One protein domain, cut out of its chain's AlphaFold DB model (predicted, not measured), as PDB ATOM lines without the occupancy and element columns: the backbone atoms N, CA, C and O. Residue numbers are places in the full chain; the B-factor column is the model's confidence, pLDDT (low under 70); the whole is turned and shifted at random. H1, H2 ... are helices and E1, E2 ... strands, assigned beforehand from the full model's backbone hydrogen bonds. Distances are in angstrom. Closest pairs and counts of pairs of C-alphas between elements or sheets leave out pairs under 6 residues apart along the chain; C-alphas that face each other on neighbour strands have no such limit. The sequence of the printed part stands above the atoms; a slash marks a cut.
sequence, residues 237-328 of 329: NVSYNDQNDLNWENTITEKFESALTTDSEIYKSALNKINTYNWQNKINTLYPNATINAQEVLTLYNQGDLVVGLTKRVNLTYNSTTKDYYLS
ATOM      1  N   ASN A 237     -36.345 -45.412 -22.674       88.44
ATOM      2  CA  ASN A 237     -36.052 -43.990 -22.788       88.44
ATOM      3  C   ASN A 237     -34.625 -43.727 -22.311       88.44
ATOM      4  O   ASN A 237     -34.253 -44.076 -21.191       88.44
ATOM      5  N   VAL A 238     -33.828 -43.085 -23.162       89.94
ATOM      6  CA  VAL A 238     -32.477 -42.662 -22.792       89.94
ATOM      7  C   VAL A 238     -32.583 -41.514 -21.791       89.94
ATOM      8  O   VAL A 238     -33.233 -40.505 -22.058       89.94
ATOM      9  N   SER A 239     -31.933 -41.673 -20.643       85.94
ATOM     10  CA  SER A 239     -31.816 -40.661 -19.596       85.94
ATOM     11  C   SER A 239     -30.439 -40.002 -19.590       85.94
ATOM     12  O   SER A 239     -30.356 -38.792 -19.401       85.94
ATOM     13  N   TYR A 240     -29.367 -40.779 -19.756       85.69
ATOM     14  CA  TYR A 240     -27.992 -40.274 -19.790       85.69
ATOM     15  C   TYR A 240     -27.081 -41.232 -20.573       85.69
ATOM     16  O   TYR A 240     -27.487 -42.339 -20.928       85.69
ATOM     17  N   ASN A 241     -25.852 -40.806 -20.856       93.50
ATOM     18  CA  ASN A 241     -24.796 -41.672 -21.382       93.50
ATOM     19  C   ASN A 241     -23.583 -41.686 -20.446       93.50
ATOM     20  O   ASN A 241     -23.433 -40.786 -19.622       93.50
ATOM     21  N   ASP A 242     -22.724 -42.696 -20.579       91.00
ATOM     22  CA  ASP A 242     -21.518 -42.882 -19.754       91.00
ATOM     23  C   ASP A 242     -20.551 -41.683 -19.737       91.00
ATOM     24  O   ASP A 242     -19.798 -41.535 -18.776       91.00
ATOM     25  N   GLN A 243     -20.599 -40.802 -20.740       90.75
ATOM     26  CA  GLN A 243     -19.795 -39.575 -20.801       90.75
ATOM     27  C   GLN A 243     -20.563 -38.304 -20.399       90.75
ATOM     28  O   GLN A 243     -19.991 -37.214 -20.415       90.75
ATOM     29  N   ASN A 244     -21.843 -38.412 -20.021       82.62
ATOM     30  CA  ASN A 244     -22.752 -37.284 -19.780       82.62
ATOM     31  C   ASN A 244     -22.806 -36.271 -20.942       82.62
ATOM     32  O   ASN A 244     -23.013 -35.075 -20.732       82.62
ATOM     33  N   ASP A 245     -22.616 -36.737 -22.178       83.12
ATOM     34  CA  ASP A 245     -22.666 -35.892 -23.365       83.12
ATOM     35  C   ASP A 245     -24.111 -35.457 -23.642       83.12
ATOM     36  O   ASP A 245     -24.956 -36.282 -23.973       83.12
ATOM     37  N   LEU A 246     -24.417 -34.168 -23.503       79.38
ATOM     38  CA  LEU A 246     -25.759 -33.632 -23.764       79.38
ATOM     39  C   LEU A 246     -26.017 -33.346 -25.254       79.38
ATOM     40  O   LEU A 246     -27.161 -33.114 -25.639       79.38
ATOM     41  N   ASN A 247     -24.981 -33.379 -26.095       85.19
ATOM     42  CA  ASN A 247     -25.033 -33.010 -27.510       85.19
ATOM     43  C   ASN A 247     -25.092 -34.227 -28.439       85.19
ATOM     44  O   ASN A 247     -24.811 -34.096 -29.626       85.19
ATOM     45  N   TRP A 248     -25.474 -35.402 -27.935       84.19
ATOM     46  CA  TRP A 248     -25.478 -36.660 -28.692       84.19
ATOM     47  C   TRP A 248     -26.574 -36.803 -29.764       84.19
ATOM     48  O   TRP A 248     -26.803 -37.886 -30.306       84.19
ATOM     49  N   GLU A 249     -27.267 -35.702 -30.067       86.62
ATOM     50  CA  GLU A 249     -28.278 -35.569 -31.127       86.62
ATOM     51  C   GLU A 249     -29.391 -36.645 -31.078       86.62
ATOM     52  O   GLU A 249     -30.052 -36.911 -32.077       86.62
ATOM     53  N   ASN A 250     -29.611 -37.281 -29.919       86.88
ATOM     54  CA  ASN A 250     -30.516 -38.422 -29.726       86.88
ATOM     55  C   ASN A 250     -30.311 -39.589 -30.719       86.88
ATOM     56  O   ASN A 250     -31.230 -40.369 -30.980       86.88
ATOM     57  N   THR A 251     -29.108 -39.723 -31.284       92.75
ATOM     58  CA  THR A 251     -28.805 -40.753 -32.283       92.75
ATOM     59  C   THR A 251     -28.436 -42.067 -31.612       92.75
ATOM     60  O   THR A 251     -27.467 -42.126 -30.859       92.75
ATOM     61  N   ILE A 252     -29.163 -43.138 -31.923       94.44
ATOM     62  CA  ILE A 252     -28.899 -44.489 -31.412       94.44
ATOM     63  C   ILE A 252     -28.383 -45.359 -32.563       94.44
ATOM     64  O   ILE A 252     -29.070 -45.535 -33.566       94.44
ATOM     65  N   THR A 253     -27.180 -45.911 -32.416       95.75
ATOM     66  CA  THR A 253     -26.569 -46.815 -33.404       95.75
ATOM     67  C   THR A 253     -27.114 -48.228 -33.287       95.75
ATOM     68  O   THR A 253     -27.423 -48.856 -34.294       95.75
ATOM     69  N   GLU A 254     -27.247 -48.719 -32.057       96.56
ATOM     70  CA  GLU A 254     -27.831 -50.022 -31.746       96.56
ATOM     71  C   GLU A 254     -28.829 -49.826 -30.605       96.56
ATOM     72  O   GLU A 254     -28.458 -49.383 -29.516       96.56
ATOM     73  N   LYS A 255     -30.103 -50.113 -30.870       95.38
ATOM     74  CA  LYS A 255     -31.192 -49.990 -29.899       95.38
ATOM     75  C   LYS A 255     -31.588 -51.377 -29.415       95.38
ATOM     76  O   LYS A 255     -31.732 -52.282 -30.231       95.38
ATOM     77  N   PHE A 256     -31.792 -51.540 -28.111       95.62
ATOM     78  CA  PHE A 256     -32.211 -52.821 -27.547       95.62
ATOM     79  C   PHE A 256     -33.732 -52.927 -27.409       95.62
ATOM     80  O   PHE A 256     -34.424 -51.934 -27.199       95.62
ATOM     81  N   GLU A 257     -34.242 -54.159 -27.490       91.88
ATOM     82  CA  GLU A 257     -35.663 -54.497 -27.287       91.88
ATOM     83  C   GLU A 257     -36.079 -54.457 -25.803       91.88
ATOM     84  O   GLU A 257     -37.258 -54.345 -25.468       91.88
ATOM     85  N   SER A 258     -35.101 -54.545 -24.902       90.88
ATOM     86  CA  SER A 258     -35.240 -54.408 -23.451       90.88
ATOM     87  C   SER A 258     -33.953 -53.817 -22.885       90.88
ATOM     88  O   SER A 258     -32.880 -54.120 -23.406       90.88
ATOM     89  N   ALA A 259     -34.031 -53.031 -21.814       94.62
ATOM     90  CA  ALA A 259     -32.845 -52.522 -21.144       94.62
ATOM     91  C   ALA A 259     -32.041 -53.669 -20.504       94.62
ATOM     92  O   ALA A 259     -32.604 -54.623 -19.956       94.62
ATOM     93  N   LEU A 260     -30.718 -53.579 -20.590       95.81
ATOM     94  CA  LEU A 260     -29.769 -54.638 -20.258       95.81
ATOM     95  C   LEU A 260     -28.811 -54.199 -19.149       95.81
ATOM     96  O   LEU A 260     -28.552 -53.015 -18.962       95.81
ATOM     97  N   THR A 261     -28.213 -55.160 -18.451       94.44
ATOM     98  CA  THR A 261     -27.011 -54.900 -17.648       94.44
ATOM     99  C   THR A 261     -25.769 -54.932 -18.542       94.44
ATOM    100  O   THR A 261     -25.762 -55.580 -19.592       94.44
ATOM    101  N   THR A 262     -24.682 -54.290 -18.111       93.94
ATOM    102  CA  THR A 262     -23.389 -54.302 -18.826       93.94
ATOM    103  C   THR A 262     -22.731 -55.685 -18.881       93.94
ATOM    104  O   THR A 262     -21.840 -55.921 -19.692       93.94
ATOM    105  N   ASP A 263     -23.182 -56.627 -18.051       95.31
ATOM    106  CA  ASP A 263     -22.693 -58.008 -18.051       95.31
ATOM    107  C   ASP A 263     -23.432 -58.915 -19.045       95.31
ATOM    108  O   ASP A 263     -22.981 -60.034 -19.302       95.31
ATOM    109  N   SER A 264     -24.537 -58.440 -19.629       96.06
ATOM    110  CA  SER A 264     -25.321 -59.193 -20.610       96.06
ATOM    111  C   SER A 264     -24.507 -59.517 -21.864       96.06
ATOM    112  O   SER A 264     -23.872 -58.645 -22.462       96.06
ATOM    113  N   GLU A 265     -24.597 -60.765 -22.327       97.81
ATOM    114  CA  GLU A 265     -23.973 -61.204 -23.580       97.81
ATOM    115  C   GLU A 265     -24.516 -60.451 -24.804       97.81
ATOM    116  O   GLU A 265     -23.777 -60.210 -25.759       97.81
ATOM    117  N   ILE A 266     -25.781 -60.009 -24.761       96.44
ATOM    118  CA  ILE A 266     -26.389 -59.197 -25.827       96.44
ATOM    119  C   ILE A 266     -25.682 -57.840 -25.916       96.44
ATOM    120  O   ILE A 266     -25.271 -57.428 -27.001       96.44
ATOM    121  N   TYR A 267     -25.475 -57.181 -24.772       97.62
ATOM    122  CA  TYR A 267     -24.768 -55.904 -24.702       97.62
ATOM    123  C   TYR A 267     -23.316 -56.039 -25.181       97.62
ATOM    124  O   TYR A 267     -22.881 -55.286 -26.052       97.62
ATOM    125  N   LYS A 268     -22.579 -57.040 -24.678       98.25
ATOM    126  CA  LYS A 268     -21.181 -57.288 -25.072       98.25
ATOM    127  C   LYS A 268     -21.048 -57.564 -26.571       98.25
ATOM    128  O   LYS A 268     -20.144 -57.037 -27.219       98.25
ATOM    129  N   SER A 269     -21.972 -58.346 -27.132       97.62
ATOM    130  CA  SER A 269     -22.005 -58.658 -28.565       97.62
ATOM    131  C   SER A 269     -22.268 -57.415 -29.415       97.62
ATOM    132  O   SER A 269     -21.558 -57.181 -30.395       97.62
ATOM    133  N   ALA A 270     -23.237 -56.585 -29.021       97.44
ATOM    134  CA  ALA A 270     -23.533 -55.314 -29.677       97.44
ATOM    135  C   ALA A 270     -22.352 -54.333 -29.612       97.44
ATOM    136  O   ALA A 270     -21.973 -53.746 -30.627       97.44
ATOM    137  N   LEU A 271     -21.711 -54.211 -28.448       97.62
ATOM    138  CA  LEU A 271     -20.533 -53.367 -28.267       97.62
ATOM    139  C   LEU A 271     -19.376 -53.819 -29.169       97.62
ATOM    140  O   LEU A 271     -18.753 -52.998 -29.843       97.62
ATOM    141  N   ASN A 272     -19.117 -55.127 -29.242       97.19
ATOM    142  CA  ASN A 272     -18.108 -55.680 -30.143       97.19
ATOM    143  C   ASN A 272     -18.448 -55.411 -31.620       97.19
ATOM    144  O   ASN A 272     -17.578 -55.014 -32.396       97.19
ATOM    145  N   LYS A 273     -19.718 -55.567 -32.009       96.44
ATOM    146  CA  LYS A 273     -20.201 -55.291 -33.370       96.44
ATOM    147  C   LYS A 273     -19.987 -53.826 -33.764       96.44
ATOM    148  O   LYS A 273     -19.505 -53.562 -34.862       96.44
ATOM    149  N   ILE A 274     -20.300 -52.866 -32.891       96.56
ATOM    150  CA  ILE A 274     -20.040 -51.441 -33.156       96.56
ATOM    151  C   ILE A 274     -18.535 -51.170 -33.246       96.56
ATOM    152  O   ILE A 274     -18.105 -50.465 -34.156       96.56
ATOM    153  N   ASN A 275     -17.719 -51.730 -32.351       94.75
ATOM    154  CA  ASN A 275     -16.273 -51.488 -32.346       94.75
ATOM    155  C   ASN A 275     -15.543 -52.074 -33.563       94.75
ATOM    156  O   ASN A 275     -14.536 -51.519 -33.994       94.75
ATOM    157  N   THR A 276     -16.053 -53.169 -34.128       94.75
ATOM    158  CA  THR A 276     -15.448 -53.857 -35.282       94.75
ATOM    159  C   THR A 276     -16.025 -53.433 -36.632       94.75
ATOM    160  O   THR A 276     -15.465 -53.783 -37.672       94.75
ATOM    161  N   TYR A 277     -17.118 -52.664 -36.651       94.94
ATOM    162  CA  TYR A 277     -17.696 -52.145 -37.888       94.94
ATOM    163  C   TYR A 277     -16.714 -51.214 -38.618       94.94
ATOM    164  O   TYR A 277     -16.024 -50.397 -38.005       94.94
ATOM    165  N   ASN A 278     -16.671 -51.303 -39.952       93.38
ATOM    166  CA  ASN A 278     -15.798 -50.473 -40.784       93.38
ATOM    167  C   ASN A 278     -16.355 -49.043 -40.929       93.38
ATOM    168  O   ASN A 278     -16.875 -48.649 -41.977       93.38
ATOM    169  N   TRP A 279     -16.227 -48.258 -39.859       92.31
ATOM    170  CA  TRP A 279     -16.666 -46.863 -39.809       92.31
ATOM    171  C   TRP A 279     -15.971 -45.991 -40.847       92.31
ATOM    172  O   TRP A 279     -16.616 -45.111 -41.408       92.31
ATOM    173  N   GLN A 280     -14.702 -46.263 -41.161       90.81
ATOM    174  CA  GLN A 280     -13.970 -45.502 -42.173       90.81
ATOM    175  C   GLN A 280     -14.661 -45.575 -43.536       90.81
ATOM    176  O   GLN A 280     -14.831 -44.549 -44.188       90.81
ATOM    177  N   ASN A 281     -15.111 -46.761 -43.952       92.62
ATOM    178  CA  ASN A 281     -15.833 -46.912 -45.213       92.62
ATOM    179  C   ASN A 281     -17.151 -46.119 -45.218       92.62
ATOM    180  O   ASN A 281     -17.456 -45.405 -46.176       92.62
ATOM    181  N   LYS A 282     -17.913 -46.191 -44.119       91.50
ATOM    182  CA  LYS A 282     -19.159 -45.428 -43.974       91.50
ATOM    183  C   LYS A 282     -18.916 -43.917 -44.014       91.50
ATOM    184  O   LYS A 282     -19.618 -43.198 -44.719       91.50
ATOM    185  N   ILE A 283     -17.898 -43.440 -43.307       92.75
ATOM    186  CA  ILE A 283     -17.540 -42.019 -43.256       92.75
ATOM    187  C   ILE A 283     -17.056 -41.533 -44.617       92.75
ATOM    188  O   ILE A 283     -17.513 -40.488 -45.053       92.75
ATOM    189  N   ASN A 284     -16.235 -42.305 -45.333       91.12
ATOM    190  CA  ASN A 284     -15.821 -41.959 -46.696       91.12
ATOM    191  C   ASN A 284     -17.015 -41.806 -47.649       91.12
ATOM    192  O   ASN A 284     -16.956 -41.004 -48.578       91.12
ATOM    193  N   THR A 285     -18.087 -42.569 -47.417       91.62
ATOM    194  CA  THR A 285     -19.324 -42.493 -48.204       91.62
ATOM    195  C   THR A 285     -20.126 -41.231 -47.877       91.62
ATOM    196  O   THR A 285     -20.607 -40.561 -48.785       91.62
ATOM    197  N   LEU A 286     -20.271 -40.898 -46.590       89.19
ATOM    198  CA  LEU A 286     -21.071 -39.752 -46.135       89.19
ATOM    199  C   LEU A 286     -20.337 -38.409 -46.275       89.19
ATOM    200  O   LEU A 286     -20.942 -37.398 -46.617       89.19
ATOM    201  N   TYR A 287     -19.032 -38.411 -46.015       89.62
ATOM    202  CA  TYR A 287     -18.161 -37.241 -45.973       89.62
ATOM    203  C   TYR A 287     -16.859 -37.542 -46.733       89.62
ATOM    204  O   TYR A 287     -15.822 -37.826 -46.122       89.62
ATOM    205  N   PRO A 288     -16.881 -37.505 -48.078       89.44
ATOM    206  CA  PRO A 288     -15.698 -37.780 -48.885       89.44
ATOM    207  C   PRO A 288     -14.530 -36.866 -48.502       89.44
ATOM    208  O   PRO A 288     -14.691 -35.651 -48.442       89.44
ATOM    209  N   ASN A 289     -13.343 -37.438 -48.286       88.44
ATOM    210  CA  ASN A 289     -12.130 -36.739 -47.827       88.44
ATOM    211  C   ASN A 289     -12.163 -36.224 -46.373       88.44
ATOM    212  O   ASN A 289     -11.304 -35.426 -45.999       88.44
ATOM    213  N   ALA A 290     -13.119 -36.654 -45.544       91.88
ATOM    214  CA  ALA A 290     -13.061 -36.391 -44.109       91.88
ATOM    215  C   ALA A 290     -11.984 -37.246 -43.421       91.88
ATOM    216  O   ALA A 290     -11.797 -38.422 -43.741       91.88
ATOM    217  N   THR A 291     -11.323 -36.665 -42.422       91.62
ATOM    218  CA  THR A 291     -10.372 -37.370 -41.552       91.62
ATOM    219  C   THR A 291     -11.031 -37.679 -40.217       91.62
ATOM    220  O   THR A 291     -11.617 -36.790 -39.598       91.62
ATOM    221  N   ILE A 292     -10.909 -38.924 -39.751       93.94
ATOM    222  CA  ILE A 292     -11.315 -39.315 -38.397       93.94
ATOM    223  C   ILE A 292     -10.200 -38.941 -37.425       93.94
ATOM    224  O   ILE A 292      -9.108 -39.500 -37.505       93.94
ATOM    225  N   ASN A 293     -10.474 -38.028 -36.495       93.75
ATOM    226  CA  ASN A 293      -9.506 -37.650 -35.461       93.75
ATOM    227  C   ASN A 293      -9.641 -38.539 -34.220       93.75
ATOM    228  O   ASN A 293      -8.648 -38.906 -33.599       93.75
ATOM    229  N   ALA A 294     -10.880 -38.875 -33.859       93.94
ATOM    230  CA  ALA A 294     -11.200 -39.730 -32.727       93.94
ATOM    231  C   ALA A 294     -12.525 -40.452 -32.971       93.94
ATOM    232  O   ALA A 294     -13.381 -39.991 -33.728       93.94
ATOM    233  N   GLN A 295     -12.695 -41.590 -32.313       94.00
ATOM    234  CA  GLN A 295     -13.935 -42.344 -32.341       94.00
ATOM    235  C   GLN A 295     -14.120 -43.088 -31.027       94.00
ATOM    236  O   GLN A 295     -13.161 -43.605 -30.460       94.00
ATOM    237  N   GLU A 296     -15.364 -43.219 -30.598       94.62
ATOM    238  CA  GLU A 296     -15.716 -43.982 -29.408       94.62
ATOM    239  C   GLU A 296     -17.178 -44.419 -29.462       94.62
ATOM    240  O   GLU A 296     -17.928 -44.037 -30.366       94.62
ATOM    241  N   VAL A 297     -17.562 -45.262 -28.515       96.81
ATOM    242  CA  VAL A 297     -18.938 -45.715 -28.339       96.81
ATOM    243  C   VAL A 297     -19.401 -45.208 -26.989       96.81
ATOM    244  O   VAL A 297     -18.731 -45.469 -25.995       96.81
ATOM    245  N   LEU A 298     -20.526 -44.501 -26.971       95.88
ATOM    246  CA  LEU A 298     -21.186 -44.103 -25.739       95.88
ATOM    247  C   LEU A 298     -22.263 -45.129 -25.405       95.88
ATOM    248  O   LEU A 298     -23.061 -45.525 -26.268       95.88
ATOM    249  N   THR A 299     -22.302 -45.532 -24.144       97.38
ATOM    250  CA  THR A 299     -23.342 -46.409 -23.611       97.38
ATOM    251  C   THR A 299     -24.520 -45.566 -23.149       97.38
ATOM    252  O   THR A 299     -24.337 -44.630 -22.374       97.38
ATOM    253  N   LEU A 300     -25.728 -45.876 -23.625       96.75
ATOM    254  CA  LEU A 300     -26.942 -45.122 -23.309       96.75
ATOM    255  C   LEU A 300     -27.725 -45.831 -22.205       96.75
ATOM    256  O   LEU A 300     -28.068 -47.006 -22.352       96.75
ATOM    257  N   TYR A 301     -28.058 -45.110 -21.140       92.69
ATOM    258  CA  TYR A 301     -28.743 -45.635 -19.961       92.69
ATOM    259  C   TYR A 301     -30.118 -45.002 -19.777       92.69
ATOM    260  O   TYR A 301     -30.321 -43.832 -20.106       92.69
ATOM    261  N   ASN A 302     -31.055 -45.753 -19.205       90.31
ATOM    262  CA  ASN A 302     -32.294 -45.198 -18.657       90.31
ATOM    263  C   ASN A 302     -32.105 -44.682 -17.219       90.31
ATOM    264  O   ASN A 302     -31.022 -44.766 -16.647       90.31
ATOM    265  N   GLN A 303     -33.179 -44.175 -16.603       81.25
ATOM    266  CA  GLN A 303     -33.166 -43.704 -15.204       81.25
ATOM    267  C   GLN A 303     -32.901 -44.815 -14.172       81.25
ATOM    268  O   GLN A 303     -32.721 -44.534 -12.991       81.25
ATOM    269  N   GLY A 304     -32.945 -46.079 -14.595       81.50
ATOM    270  CA  GLY A 304     -32.716 -47.249 -13.758       81.50
ATOM    271  C   GLY A 304     -31.293 -47.804 -13.814       81.50
ATOM    272  O   GLY A 304     -31.104 -48.904 -13.293       81.50
ATOM    273  N   ASP A 305     -30.352 -47.089 -14.439       88.31
ATOM    274  CA  ASP A 305     -28.958 -47.492 -14.682       88.31
ATOM    275  C   ASP A 305     -28.815 -48.753 -15.556       88.31
ATOM    276  O   ASP A 305     -27.824 -49.482 -15.479       88.31
ATOM    277  N   LEU A 306     -29.805 -49.024 -16.413       94.44
ATOM    278  CA  LEU A 306     -29.752 -50.109 -17.393       94.44
ATOM    279  C   LEU A 306     -29.496 -49.572 -18.795       94.44
ATOM    280  O   LEU A 306     -30.006 -48.519 -19.181       94.44
ATOM    281  N   VAL A 307     -28.732 -50.332 -19.571       97.38
ATOM    282  CA  VAL A 307     -28.340 -49.990 -20.933       97.38
ATOM    283  C   VAL A 307     -29.520 -50.179 -21.880       97.38
ATOM    284  O   VAL A 307     -30.009 -51.294 -22.042       97.38
ATOM    285  N   VAL A 308     -29.944 -49.118 -22.557       97.00
ATOM    286  CA  VAL A 308     -31.047 -49.140 -23.538       97.00
ATOM    287  C   VAL A 308     -30.562 -49.130 -24.987       97.00
ATOM    288  O   VAL A 308     -31.314 -49.453 -25.909       97.00
ATOM    289  N   GLY A 309     -29.294 -48.782 -25.197       97.31
ATOM    290  CA  GLY A 309     -28.665 -48.795 -26.505       97.31
ATOM    291  C   GLY A 309     -27.227 -48.296 -26.468       97.31
ATOM    292  O   GLY A 309     -26.662 -48.016 -25.412       97.31
ATOM    293  N   LEU A 310     -26.649 -48.180 -27.655       97.81
ATOM    294  CA  LEU A 310     -25.297 -47.692 -27.890       97.81
ATOM    295  C   LEU A 310     -25.333 -46.616 -28.974       97.81
ATOM    296  O   LEU A 310     -26.126 -46.709 -29.917       97.81
ATOM    297  N   THR A 311     -24.440 -45.634 -28.883       96.75
ATOM    298  CA  THR A 311     -24.225 -44.660 -29.958       96.75
ATOM    299  C   THR A 311     -22.754 -44.531 -30.321       96.75
ATOM    300  O   THR A 311     -21.875 -44.584 -29.462       96.75
ATOM    301  N   LYS A 312     -22.472 -44.385 -31.613       96.19
ATOM    302  CA  LYS A 312     -21.132 -44.186 -32.150       96.19
ATOM    303  C   LYS A 312     -20.868 -42.695 -32.309       96.19
ATOM    304  O   LYS A 312     -21.424 -42.082 -33.219       96.19
ATOM    305  N   ARG A 313     -19.961 -42.154 -31.492       95.19
ATOM    306  CA  ARG A 313     -19.441 -40.788 -31.634       95.19
ATOM    307  C   ARG A 313     -18.155 -40.809 -32.453       95.19
ATOM    308  O   ARG A 313     -17.250 -41.607 -32.194       95.19
ATOM    309  N   VAL A 314     -18.072 -39.935 -33.447       94.56
ATOM    310  CA  VAL A 314     -16.885 -39.767 -34.286       94.56
ATOM    311  C   VAL A 314     -16.562 -38.290 -34.427       94.56
ATOM    312  O   VAL A 314     -17.378 -37.514 -34.915       94.56
ATOM    313  N   ASN A 315     -15.345 -37.916 -34.047       94.75
ATOM    314  CA  ASN A 315     -14.819 -36.583 -34.281       94.75
ATOM    315  C   ASN A 315     -14.185 -36.541 -35.675       94.75
ATOM    316  O   ASN A 315     -13.184 -37.220 -35.932       94.75
ATOM    317  N   LEU A 316     -14.787 -35.769 -36.578       94.69
ATOM    318  CA  LEU A 316     -14.362 -35.662 -37.970       94.69
ATOM    319  C   LEU A 316     -13.843 -34.262 -38.267       94.69
ATOM    320  O   LEU A 316     -14.469 -33.273 -37.887       94.69
ATOM    321  N   THR A 317     -12.750 -34.187 -39.025       93.19
ATOM    322  CA  THR A 317     -12.349 -32.965 -39.731       93.19
ATOM    323  C   THR A 317     -12.792 -33.061 -41.184       93.19
ATOM    324  O   THR A 317     -12.325 -33.927 -41.923       93.19
ATOM    325  N   TYR A 318     -13.670 -32.152 -41.604       88.62
ATOM    326  CA  TYR A 318     -14.160 -32.039 -42.975       88.62
ATOM    327  C   TYR A 318     -14.205 -30.561 -43.384       88.62
ATOM    328  O   TYR A 318     -14.705 -29.724 -42.635       88.62
ATOM    329  N   ASN A 319     -13.639 -30.215 -44.546       86.12
ATOM    330  CA  ASN A 319     -13.535 -28.832 -45.043       86.12
ATOM    331  C   ASN A 319     -12.977 -27.833 -44.002       86.12
ATOM    332  O   ASN A 319     -13.520 -26.749 -43.806       86.12
ATOM    333  N   SER A 320     -11.886 -28.205 -43.321       87.69
ATOM    334  CA  SER A 320     -11.242 -27.415 -42.248       87.69
ATOM    335  C   SER A 320     -12.098 -27.167 -40.997       87.69
ATOM    336  O   SER A 320     -11.707 -26.379 -40.141       87.69
ATOM    337  N   THR A 321     -13.243 -27.841 -40.864       88.69
ATOM    338  CA  THR A 321     -14.087 -27.801 -39.664       88.69
ATOM    339  C   THR A 321     -13.999 -29.130 -38.934       88.69
ATOM    340  O   THR A 321     -14.168 -30.184 -39.547       88.69
ATOM    341  N   THR A 322     -13.766 -29.079 -37.626       93.69
ATOM    342  CA  THR A 322     -13.769 -30.258 -36.758       93.69
ATOM    343  C   THR A 322     -15.042 -30.271 -35.920       93.69
ATOM    344  O   THR A 322     -15.330 -29.293 -35.231       93.69
ATOM    345  N   LYS A 323     -15.812 -31.361 -35.982       92.62
ATOM    346  CA  LYS A 323     -17.053 -31.539 -35.211       92.62
ATOM    347  C   LYS A 323     -17.237 -33.010 -34.836       92.62
ATOM    348  O   LYS A 323     -16.780 -33.898 -35.557       92.62
ATOM    349  N   ASP A 324     -17.940 -33.252 -33.738       92.25
ATOM    350  CA  ASP A 324     -18.480 -34.566 -33.410       92.25
ATOM    351  C   ASP A 324     -19.729 -34.878 -34.242       92.25
ATOM    352  O   ASP A 324     -20.578 -34.016 -34.491       92.25
ATOM    353  N   TYR A 325     -19.817 -36.137 -34.660       91.50
ATOM    354  CA  TYR A 325     -20.934 -36.729 -35.380       91.50
ATOM    355  C   TYR A 325     -21.364 -38.012 -34.679       91.50
ATOM    356  O   TYR A 325     -20.523 -38.781 -34.209       91.50
ATOM    357  N   TYR A 326     -22.669 -38.268 -34.674       92.56
ATOM    358  CA  TYR A 326     -23.261 -39.481 -34.126       92.56
ATOM    359  C   TYR A 326     -23.827 -40.307 -35.273       92.56
ATOM    360  O   TYR A 326     -24.580 -39.794 -36.097       92.56
ATOM    361  N   LEU A 327     -23.402 -41.564 -35.390       89.88
ATOM    362  CA  LEU A 327     -23.639 -42.360 -36.596       89.88
ATOM    363  C   LEU A 327     -24.517 -43.579 -36.302       89.88
ATOM    364  O   LEU A 327     -24.245 -44.321 -35.365       89.88
ATOM    365  N   SER A 328     -25.522 -43.850 -37.135       85.88
ATOM    366  CA  SER A 328     -26.249 -45.133 -37.143       85.88
ATOM    367  C   SER A 328     -25.534 -46.181 -38.012       85.88
ATOM    368  O   SER A 328     -24.504 -45.861 -38.607       85.88
TER     369      SER A 328
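This is residues 237 to 328 of the 329 residues of an uncharacterized protein of Mollicutes bacterium (UniProt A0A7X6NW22). A long, strongly twisted antiparallel sheet makes a wall along the length of the domain, with two helices over one face: H1 along the strands and the shorter H2 across them. The long strand E3 is the middle of the sheet, with E2 along one side of it, and E1 and E4 on the other side beside different parts of its length. The printed part has 92 residues, with two named helices and four named strands in the order E1, H1, H2, E2, E3, E4, and its class is mixed, helices and strands. The first 17 residues, 237 to 253, hold no named element, but residues 240 to 241 pair antiparallel with residues 300 to 301 of E2. The whole is compact, with a radius of gyration of the C-alphas of 13.7 A, and elongated, with spans of 41 by 25 by 17 A.

Begin with the longest strand, E3, residues 307 to 318: find C-alpha 307 at (-28.340, -49.990, -20.933) and go on to C-alpha 318 at (-14.160, -32.039, -42.975), 31.8 A away. Before it in the chain comes E2, residues 291 to 301, which is 29.5 A long and bends by 51 degrees at residue 294. After E3 look for E4, residues 321 to 327, 17.7 A long, which ends at C-alpha 327 at (-23.639, -42.360, -36.596). The first named element is E1, residues 254 to 260, which begins at C-alpha 254 at (-27.831, -50.022, -31.746) and is 12.5 A long. Then come the helices: H1, residues 265 to 276, measures 16.2 A, and H2, residues 279 to 286, measures 10.5 A.

Start at E3, which has three neighbours in this branched sheet; E1, E2 and E4 are edge strands. E2 is on one side of E3, beside residues 307 to 317, and the two form an antiparallel hairpin with 163 degrees between their directions; look at N 298 and O 311, 2.8 A apart, and N 315 and O 294, 2.9 A apart. On the other side of E3 you find E4 beside residues 312 to 318, also antiparallel and a hairpin with it, where N 314 and O 325 are 2.8 A apart. On that same side E1 is beside residues 307 to 310 of E3, antiparallel at 153 degrees, with N 260 and O 307 at 2.8 A. E1 and E4 are apart. E2, E3 and E4 form a meander, each strand the antiparallel neighbour of the one before. Now move out to H1, which is on the sheet at a height of 9.1 A, over E3, and runs along the strands, at 6 degrees to E3 on the local plane; its closest C-alphas to E3 are those of Ile 274 and Lys 312, 7.4 A apart. H2 is on the same face at a height of 7.3 A and runs across the strands, at 63 degrees to E3 on the local plane. It is only just over E3, on which 3 of its 8 C-alphas fall. Its closest C-alphas to E2 are those of Gln 280 and Ile 292, 7.7 A apart. H1 and H2 are apart. In H1 and H2 every O i to N i+4 pair is within hydrogen-bond range.

The two C-alphas farthest apart in the domain are those of Asn 289 and Gly 304, at 41.2 A, while the first and last printed C-alphas, of Asn 237 and Ser 328, are 17.4 A apart. The printed part has no cut. The five links between named elements are tight. Read the B-factor column for the model's confidence: the mean pLDDT of the printed part is 92.4, and no printed residue is under 70.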